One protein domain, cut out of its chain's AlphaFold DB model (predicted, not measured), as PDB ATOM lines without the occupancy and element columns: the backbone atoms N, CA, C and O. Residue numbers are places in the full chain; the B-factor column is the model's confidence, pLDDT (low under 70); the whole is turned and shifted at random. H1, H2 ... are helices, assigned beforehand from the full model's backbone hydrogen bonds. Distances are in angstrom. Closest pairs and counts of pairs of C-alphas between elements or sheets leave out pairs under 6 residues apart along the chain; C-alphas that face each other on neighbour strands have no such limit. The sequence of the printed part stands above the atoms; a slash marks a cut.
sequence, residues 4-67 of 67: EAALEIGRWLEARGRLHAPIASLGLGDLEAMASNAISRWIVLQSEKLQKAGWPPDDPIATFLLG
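This is residues 4 to 67 of the 67 residues of an uncharacterized protein of Rhodovulum strictum (UniProt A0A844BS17). One long helix, H2, makes most of the length of an extended rod; a shorter helix, H1, is set crosswise near its first end, and a small helix, H3, continues the length beyond its last end. The three helices do not pack on one another. The printed part has 64 residues with three named helices, in the order H1, H2, H3, and no named strand; the class is all helix. It is extended, with a radius of gyration of the C-alphas of 18.5 A and spans of 56 by 23 by 22 A.

H2, residues 28 to 52, is apart from H1, residues 4 to 15, and from H3, residues 60 to 66. H1 and H3 are apart too. In each helix every O i to N i+4 pair is within hydrogen-bond range.

H2 is 36.0 A long, from C-alpha 28 at (-58.772, -6.732, 37.176) to C-alpha 52 at (-32.230, -29.731, 45.031). H1 is 16.7 A long and begins at C-alpha 4, (-63.705, -23.188, 30.878). H3 is 9.7 A long.

The two C-alphas farthest apart, of Ser 25 and Gly 67, are 56.5 A apart. The printed part has no cut. The link H1 to H2 is long, with 12 residues. Residues 62 to 63 and 66 to 67 have pLDDT under 70.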
ATOM      1  N   GLU A   4     -63.401 -22.020  30.058       87.38
ATOM      2  CA  GLU A   4     -63.705 -23.188  30.878       87.38
ATOM      3  C   GLU A   4     -62.593 -23.427  31.903       87.38
ATOM      4  O   GLU A   4     -62.883 -23.594  33.087       87.38
ATOM      5  N   ALA A   5     -61.329 -23.329  31.472       82.56
ATOM      6  CA  ALA A   5     -60.175 -23.461  32.354       82.56
ATOM      7  C   ALA A   5     -60.141 -22.358  33.423       82.56
ATOM      8  O   ALA A   5     -59.889 -22.647  34.590       82.56
ATOM      9  N   ALA A   6     -60.449 -21.104  33.065       82.94
ATOM     10  CA  ALA A   6     -60.542 -20.025  34.055       82.94
ATOM     11  C   ALA A   6     -61.624 -20.282  35.107       82.94
ATOM     12  O   ALA A   6     -61.383 -20.085  36.297       82.94
ATOM     13  N   LEU A   7     -62.807 -20.736  34.684       84.75
ATOM     14  CA  LEU A   7     -63.902 -21.037  35.605       84.75
ATOM     15  C   LEU A   7     -63.552 -22.184  36.556       84.75
ATOM     16  O   LEU A   7     -63.896 -22.138  37.735       84.75
ATOM     17  N   GLU A   8     -62.874 -23.212  36.054       89.69
ATOM     18  CA  GLU A   8     -62.445 -24.341  36.870       89.69
ATOM     19  C   GLU A   8     -61.367 -23.949  37.884       89.69
ATOM     20  O   GLU A   8     -61.487 -24.293  39.059       89.69
ATOM     21  N   ILE A   9     -60.384 -23.141  37.473       85.69
ATOM     22  CA  ILE A   9     -59.375 -22.572  38.376       85.69
ATOM     23  C   ILE A   9     -60.040 -21.713  39.456       85.69
ATOM     24  O   ILE A   9     -59.699 -21.841  40.632       85.69
ATOM     25  N   GLY A  10     -61.010 -20.874  39.076       86.69
ATOM     26  CA  GLY A  10     -61.763 -20.042  40.012       86.69
ATOM     27  C   GLY A  10     -62.471 -20.874  41.083       86.69
ATOM     28  O   GLY A  10     -62.244 -20.677  42.276       86.69
ATOM     29  N   ARG A  11     -63.246 -21.884  40.666       89.25
ATOM     30  CA  ARG A  11     -63.927 -22.805  41.594       89.25
ATOM     31  C   ARG A  11     -62.949 -23.548  42.499       89.25
ATOM     32  O   ARG A  11     -63.200 -23.689  43.694       89.25
ATOM     33  N   TRP A  12     -61.834 -24.018  41.941       89.12
ATOM     34  CA  TRP A  12     -60.807 -24.703  42.718       89.12
ATOM     35  C   TRP A  12     -60.212 -23.791  43.793       89.12
ATOM     36  O   TRP A  12     -60.080 -24.214  44.938       89.12
ATOM     37  N   LEU A  13     -59.887 -22.540  43.458       87.12
ATOM     38  CA  LEU A  13     -59.336 -21.573  44.408       87.12
ATOM     39  C   LEU A  13     -60.324 -21.240  45.537       87.12
ATOM     40  O   LEU A  13     -59.912 -21.195  46.698       87.12
ATOM     41  N   GLU A  14     -61.608 -21.061  45.222       89.44
ATOM     42  CA  GLU A  14     -62.655 -20.804  46.221       89.44
ATOM     43  C   GLU A  14     -62.831 -21.985  47.184       89.44
ATOM     44  O   GLU A  14     -62.884 -21.791  48.400       89.44
ATOM     45  N   ALA A  15     -62.794 -23.221  46.675       90.12
ATOM     46  CA  ALA A  15     -62.898 -24.431  47.492       90.12
ATOM     47  C   ALA A  15     -61.739 -24.611  48.491       90.12
ATOM     48  O   ALA A  15     -61.888 -25.318  49.487       90.12
ATOM     49  N   ARG A  16     -60.580 -23.970  48.273       86.12
ATOM     50  CA  ARG A  16     -59.450 -24.048  49.219       86.12
ATOM     51  C   ARG A  16     -59.685 -23.266  50.511       86.12
ATOM     52  O   ARG A  16     -58.901 -23.444  51.440       86.12
ATOM     53  N   GLY A  17     -60.687 -22.383  50.565       81.50
ATOM     54  CA  GLY A  17     -61.058 -21.637  51.776       81.50
ATOM     55  C   GLY A  17     -60.000 -20.644  52.275       81.50
ATOM     56  O   GLY A  17     -60.043 -20.222  53.425       81.50
ATOM     57  N   ARG A  18     -59.019 -20.290  51.435       83.00
ATOM     58  CA  ARG A  18     -57.907 -19.381  51.785       83.00
ATOM     59  C   ARG A  18     -58.038 -17.988  51.179       83.00
ATOM     60  O   ARG A  18     -57.128 -17.175  51.330       83.00
ATOM     61  N   LEU A  19     -59.117 -17.734  50.450       83.12
ATOM     62  CA  LEU A  19     -59.376 -16.433  49.858       83.12
ATOM     63  C   LEU A  19     -60.041 -15.530  50.892       83.12
ATOM     64  O   LEU A  19     -60.953 -15.952  51.597       83.12
ATOM     65  N   HIS A  20     -59.586 -14.285  50.962       83.06
ATOM     66  CA  HIS A  20     -60.181 -13.272  51.831       83.06
ATOM     67  C   HIS A  20     -61.548 -12.789  51.308       83.06
ATOM     68  O   HIS A  20     -62.347 -12.270  52.081       83.06
ATOM     69  N   ALA A  21     -61.805 -12.964  50.007       84.00
ATOM     70  CA  ALA A  21     -63.040 -12.607  49.321       84.00
ATOM     71  C   ALA A  21     -63.294 -13.567  48.137       84.00
ATOM     72  O   ALA A  21     -62.340 -14.183  47.646       84.00
ATOM     73  N   PRO A  22     -64.545 -13.714  47.658       87.31
ATOM     74  CA  PRO A  22     -64.857 -14.494  46.456       87.31
ATOM     75  C   PRO A  22     -64.071 -14.006  45.232       87.31
ATOM     76  O   PRO A  22     -63.904 -12.798  45.054       87.31
ATOM     77  N   ILE A  23     -63.655 -14.905  44.334       87.00
ATOM     78  CA  ILE A  23     -62.874 -14.511  43.141       87.00
ATOM     79  C   ILE A  23     -63.682 -13.594  42.237       87.00
ATOM     80  O   ILE A  23     -63.146 -12.637  41.689       87.00
ATOM     81  N   ALA A  24     -64.985 -13.850  42.132       85.25
ATOM     82  CA  ALA A  24     -65.897 -13.027  41.348       85.25
ATOM     83  C   ALA A  24     -66.015 -11.574  41.853       85.25
ATOM     84  O   ALA A  24     -66.534 -10.733  41.126       85.25
ATOM     85  N   SER A  25     -65.564 -11.281  43.078       88.62
ATOM     86  CA  SER A  25     -65.589  -9.928  43.651       88.62
ATOM     87  C   SER A  25     -64.306  -9.124  43.407       88.62
ATOM     88  O   SER A  25     -64.281  -7.931  43.698       88.62
ATOM     89  N   LEU A  26     -63.257  -9.758  42.872       87.25
ATOM     90  CA  LEU A  26     -61.963  -9.129  42.612       87.25
ATOM     91  C   LEU A  26     -61.991  -8.320  41.311       87.25
ATOM     92  O   LEU A  26     -62.506  -8.778  40.288       87.25
ATOM     93  N   GLY A  27     -61.397  -7.126  41.336       89.44
ATOM     94  CA  GLY A  27     -61.183  -6.328  40.132       89.44
ATOM     95  C   GLY A  27     -60.032  -6.868  39.280       89.44
ATOM     96  O   GLY A  27     -59.247  -7.710  39.716       89.44
ATOM     97  N   LEU A  28     -59.876  -6.338  38.061       86.94
ATOM     98  CA  LEU A  28     -58.772  -6.732  37.176       86.94
ATOM     99  C   LEU A  28     -57.398  -6.516  37.837       86.94
ATOM    100  O   LEU A  28     -56.560  -7.410  37.786       86.94
ATOM    101  N   GLY A  29     -57.201  -5.386  38.525       89.19
ATOM    102  CA  GLY A  29     -55.945  -5.096  39.227       89.19
ATOM    103  C   GLY A  29     -55.631  -6.087  40.354       89.19
ATOM    104  O   GLY A  29     -54.483  -6.498  40.508       89.19
ATOM    105  N   ASP A  30     -56.644  -6.540  41.099       88.06
ATOM    106  CA  ASP A  30     -56.471  -7.554  42.147       88.06
ATOM    107  C   ASP A  30     -56.075  -8.909  41.545       88.06
ATOM    108  O   ASP A  30     -55.195  -9.604  42.061       88.06
ATOM    109  N   LEU A  31     -56.705  -9.279  40.425       87.31
ATOM    110  CA  LEU A  31     -56.403 -10.509  39.695       87.31
ATOM    111  C   LEU A  31     -54.986 -10.484  39.107       87.31
ATOM    112  O   LEU A  31     -54.270 -11.482  39.207       87.31
ATOM    113  N   GLU A  32     -54.559  -9.354  38.543       90.44
ATOM    114  CA  GLU A  32     -53.199  -9.156  38.030       90.44
ATOM    115  C   GLU A  32     -52.154  -9.240  39.147       90.44
ATOM    116  O   GLU A  32     -51.156  -9.955  39.012       90.44
ATOM    117  N   ALA A  33     -52.401  -8.586  40.286       89.75
ATOM    118  CA  ALA A  33     -51.523  -8.659  41.450       89.75
ATOM    119  C   ALA A  33     -51.426 -10.091  42.004       89.75
ATOM    120  O   ALA A  33     -50.328 -10.580  42.294       89.75
ATOM    121  N   MET A  34     -52.557 -10.799  42.100       88.75
ATOM    122  CA  MET A  34     -52.601 -12.202  42.519       88.75
ATOM    123  C   MET A  34     -51.816 -13.102  41.559       88.75
ATOM    124  O   MET A  34     -51.032 -13.938  42.015       88.75
ATOM    125  N   ALA A  35     -51.998 -12.928  40.247       89.38
ATOM    126  CA  ALA A  35     -51.285 -13.689  39.229       89.38
ATOM    127  C   ALA A  35     -49.773 -13.447  39.308       89.38
ATOM    128  O   ALA A  35     -49.004 -14.407  39.350       89.38
ATOM    129  N   SER A  36     -49.352 -12.183  39.407       93.69
ATOM    130  CA  SER A  36     -47.943 -11.805  39.532       93.69
ATOM    131  C   SER A  36     -47.294 -12.459  40.756       93.69
ATOM    132  O   SER A  36     -46.313 -13.192  40.629       93.69
ATOM    133  N   ASN A  37     -47.915 -12.326  41.932       92.88
ATOM    134  CA  ASN A  37     -47.408 -12.930  43.164       92.88
ATOM    135  C   ASN A  37     -47.362 -14.471  43.099       92.88
ATOM    136  O   ASN A  37     -46.395 -15.092  43.548       92.88
ATOM    137  N   ALA A  38     -48.391 -15.105  42.525       90.88
ATOM    138  CA  ALA A  38     -48.435 -16.555  42.362       90.88
ATOM    139  C   ALA A  38     -47.324 -17.067  41.430       90.88
ATOM    140  O   ALA A  38     -46.662 -18.053  41.762       90.88
ATOM    141  N   ILE A  39     -47.089 -16.383  40.304       93.75
ATOM    142  CA  ILE A  39     -46.026 -16.715  39.346       93.75
ATOM    143  C   ILE A  39     -44.653 -16.541  39.995       93.75
ATOM    144  O   ILE A  39     -43.856 -17.478  39.970       93.75
ATOM    145  N   SER A  40     -44.385 -15.398  40.637       95.06
ATOM    146  CA  SER A  40     -43.105 -15.152  41.314       95.06
ATOM    147  C   SER A  40     -42.806 -16.219  42.364       95.06
ATOM    148  O   SER A  40     -41.711 -16.783  42.388       95.06
ATOM    149  N   ARG A  41     -43.798 -16.571  43.194       95.44
ATOM    150  CA  ARG A  41     -43.647 -17.642  44.182       95.44
ATOM    151  C   ARG A  41     -43.394 -18.996  43.523       95.44
ATOM    152  O   ARG A  41     -42.571 -19.763  44.015       95.44
ATOM    153  N   TRP A  42     -44.108 -19.311  42.444       95.81
ATOM    154  CA  TRP A  42     -43.922 -20.571  41.729       95.81
ATOM    155  C   TRP A  42     -42.511 -20.687  41.152       95.81
ATOM    156  O   TRP A  42     -41.894 -21.733  41.332       95.81
ATOM    157  N   ILE A  43     -41.986 -19.616  40.544       96.62
ATOM    158  CA  ILE A  43     -40.620 -19.572  40.004       96.62
ATOM    159  C   ILE A  43     -39.615 -19.906  41.103       96.62
ATOM    160  O   ILE A  43     -38.854 -20.850  40.934       96.62
ATOM    161  N   VAL A  44     -39.667 -19.219  42.249       97.12
ATOM    162  CA  VAL A  44     -38.750 -19.484  43.373       97.12
ATOM    163  C   VAL A  44     -38.828 -20.946  43.814       97.12
ATOM    164  O   VAL A  44     -37.806 -21.623  43.889       97.12
ATOM    165  N   LEU A  45     -40.037 -21.474  44.029       97.50
ATOM    166  CA  LEU A  45     -40.218 -22.865  44.458       97.50
ATOM    167  C   LEU A  45     -39.718 -23.881  43.420       97.50
ATOM    168  O   LEU A  45     -39.183 -24.925  43.794       97.50
ATOM    169  N   GLN A  46     -39.902 -23.613  42.124       96.69
ATOM    170  CA  GLN A  46     -39.372 -24.488  41.079       96.69
ATOM    171  C   GLN A  46     -37.856 -24.370  40.954       96.69
ATOM    172  O   GLN A  46     -37.202 -25.395  40.803       96.69
ATOM    173  N   SER A  47     -37.286 -23.171  41.072       94.31
ATOM    174  CA  SER A  47     -35.836 -22.966  41.099       94.31
ATOM    175  C   SER A  47     -35.191 -23.712  42.267       94.31
ATOM    176  O   SER A  47     -34.229 -24.443  42.058       94.31
ATOM    177  N   GLU A  48     -35.760 -23.628  43.473       95.75
ATOM    178  CA  GLU A  48     -35.301 -24.402  44.636       95.75
ATOM    179  C   GLU A  48     -35.411 -25.913  44.404       95.75
ATOM    180  O   GLU A  48     -34.528 -26.681  44.790       95.75
ATOM    181  N   LYS A  49     -36.505 -26.367  43.780       95.75
ATOM    182  CA  LYS A  49     -36.696 -27.780  43.437       95.75
ATOM    183  C   LYS A  49     -35.648 -28.258  42.430       95.75
ATOM    184  O   LYS A  49     -35.115 -29.349  42.600       95.75
ATOM    185  N   LEU A  50     -35.357 -27.453  41.411       93.94
ATOM    186  CA  LEU A  50     -34.334 -27.733  40.405       93.94
ATOM    187  C   LEU A  50     -32.942 -27.783  41.038       93.94
ATOM    188  O   LEU A  50     -32.219 -28.752  40.828       93.94
ATOM    189  N   GLN A  51     -32.614 -26.822  41.900       89.69
ATOM    190  CA  GLN A  51     -31.353 -26.816  42.641       89.69
ATOM    191  C   GLN A  51     -31.190 -28.082  43.497       89.69
ATOM    192  O   GLN A  51     -30.149 -28.731  43.453       89.69
ATOM    193  N   LYS A  52     -32.233 -28.486  44.236       92.88
ATOM    194  CA  LYS A  52     -32.230 -29.731  45.031       92.88
ATOM    195  C   LYS A  52     -32.085 -30.989  44.173       92.88
ATOM    196  O   LYS A  52     -31.600 -32.000  44.667       92.88
ATOM    197  N   ALA A  53     -32.513 -30.929  42.915       93.19
ATOM    198  CA  ALA A  53     -32.349 -32.001  41.941       93.19
ATOM    199  C   ALA A  53     -30.977 -31.981  41.240       93.19
ATOM    200  O   ALA A  53     -30.758 -32.791  40.344       93.19
ATOM    201  N   GLY A  54     -30.066 -31.078  41.627       87.00
ATOM    202  CA  GLY A  54     -28.751 -30.945  41.002       87.00
ATOM    203  C   GLY A  54     -28.807 -30.326  39.606       87.00
ATOM    204  O   GLY A  54     -28.010 -30.694  38.753       87.00
ATOM    205  N   TRP A  55     -29.777 -29.440  39.345       84.00
ATOM    206  CA  TRP A  55     -29.860 -28.684  38.096       84.00
ATOM    207  C   TRP A  55     -29.267 -27.269  38.251       84.00
ATOM    208  O   TRP A  55     -29.598 -26.589  39.230       84.00
ATOM    209  N   PRO A  56     -28.504 -26.768  37.262       81.06
ATOM    210  CA  PRO A  56     -28.005 -27.501  36.098       81.06
ATOM    211  C   PRO A  56     -26.970 -28.578  36.491       81.06
ATOM    212  O   PRO A  56     -26.337 -28.440  37.535       81.06
ATOM    213  N   PRO A  57     -26.832 -29.664  35.703       73.88
ATOM    214  CA  PRO A  57     -25.947 -30.793  36.016       73.88
ATOM    215  C   PRO A  57     -24.478 -30.371  35.953       73.88
ATOM    216  O   PRO A  57     -23.635 -30.890  36.681       73.88
ATOM    217  N   ASP A  58     -24.215 -29.394  35.091       75.69
ATOM    218  CA  ASP A  58     -22.944 -28.729  34.900       75.69
ATOM    219  C   ASP A  58     -23.071 -27.357  35.560       75.69
ATOM    220  O   ASP A  58     -24.117 -26.720  35.437       75.69
ATOM    221  N   ASP A  59     -22.041 -26.885  36.256       72.56
ATOM    222  CA  ASP A  59     -22.003 -25.500  36.716       72.56
ATOM    223  C   ASP A  59     -21.493 -24.639  35.549       72.56
ATOM    224  O   ASP A  59     -20.284 -24.597  35.319       72.56
ATOM    225  N   PRO A  60     -22.371 -23.951  34.786       71.00
ATOM    226  CA  PRO A  60     -21.943 -23.183  33.624       71.00
ATOM    227  C   PRO A  60     -21.005 -22.035  34.004       71.00
ATOM    228  O   PRO A  60     -20.245 -21.578  33.155       71.00
ATOM    229  N   ILE A  61     -21.030 -21.571  35.261       71.69
ATOM    230  CA  ILE A  61     -20.099 -20.557  35.758       71.69
ATOM    231  C   ILE A  61     -18.739 -21.204  36.009       71.69
ATOM    232  O   ILE A  61     -17.732 -20.668  35.559       71.69
ATOM    233  N   ALA A  62     -18.690 -22.367  36.661       65.75
ATOM    234  CA  ALA A  62     -17.438 -23.104  36.831       65.75
ATOM    235  C   ALA A  62     -16.838 -23.528  35.483       65.75
ATOM    236  O   ALA A  62     -15.649 -23.326  35.282       65.75
ATOM    237  N   THR A  63     -17.639 -24.029  34.538       68.00
ATOM    238  CA  THR A  63     -17.189 -24.352  33.172       68.00
ATOM    239  C   THR A  63     -16.669 -23.107  32.454       68.00
ATOM    240  O   THR A  63     -15.593 -23.138  31.873       68.00
ATOM    241  N   PHE A  64     -17.361 -21.968  32.550       74.19
ATOM    242  CA  PHE A  64     -16.885 -20.717  31.953       74.19
ATOM    243  C   PHE A  64     -15.584 -20.193  32.589       74.19
ATOM    244  O   PHE A  64     -14.760 -19.598  31.899       74.19
ATOM    245  N   LEU A  65     -15.389 -20.398  33.896       73.38
ATOM    246  CA  LEU A  65     -14.209 -19.927  34.629       73.38
ATOM    247  C   LEU A  65     -13.019 -20.902  34.593       73.38
ATOM    248  O   LEU A  65     -11.888 -20.459  34.787       73.38
ATOM    249  N   LEU A  66     -13.254 -22.202  34.384       69.12
ATOM    250  CA  LEU A  66     -12.238 -23.262  34.480       69.12
ATOM    251  C   LEU A  66     -11.950 -23.992  33.153       69.12
ATOM    252  O   LEU A  66     -10.937 -24.691  33.099       69.12
ATOM    253  N   GLY A  67     -12.747 -23.778  32.094       54.31
ATOM    254  CA  GLY A  67     -12.537 -24.334  30.746       54.31
ATOM    255  C   GLY A  67     -13.418 -25.533  30.426       54.31
ATOM    256  O   GLY A  67     -13.222 -26.590  31.063       54.31
TER     257      GLY A  67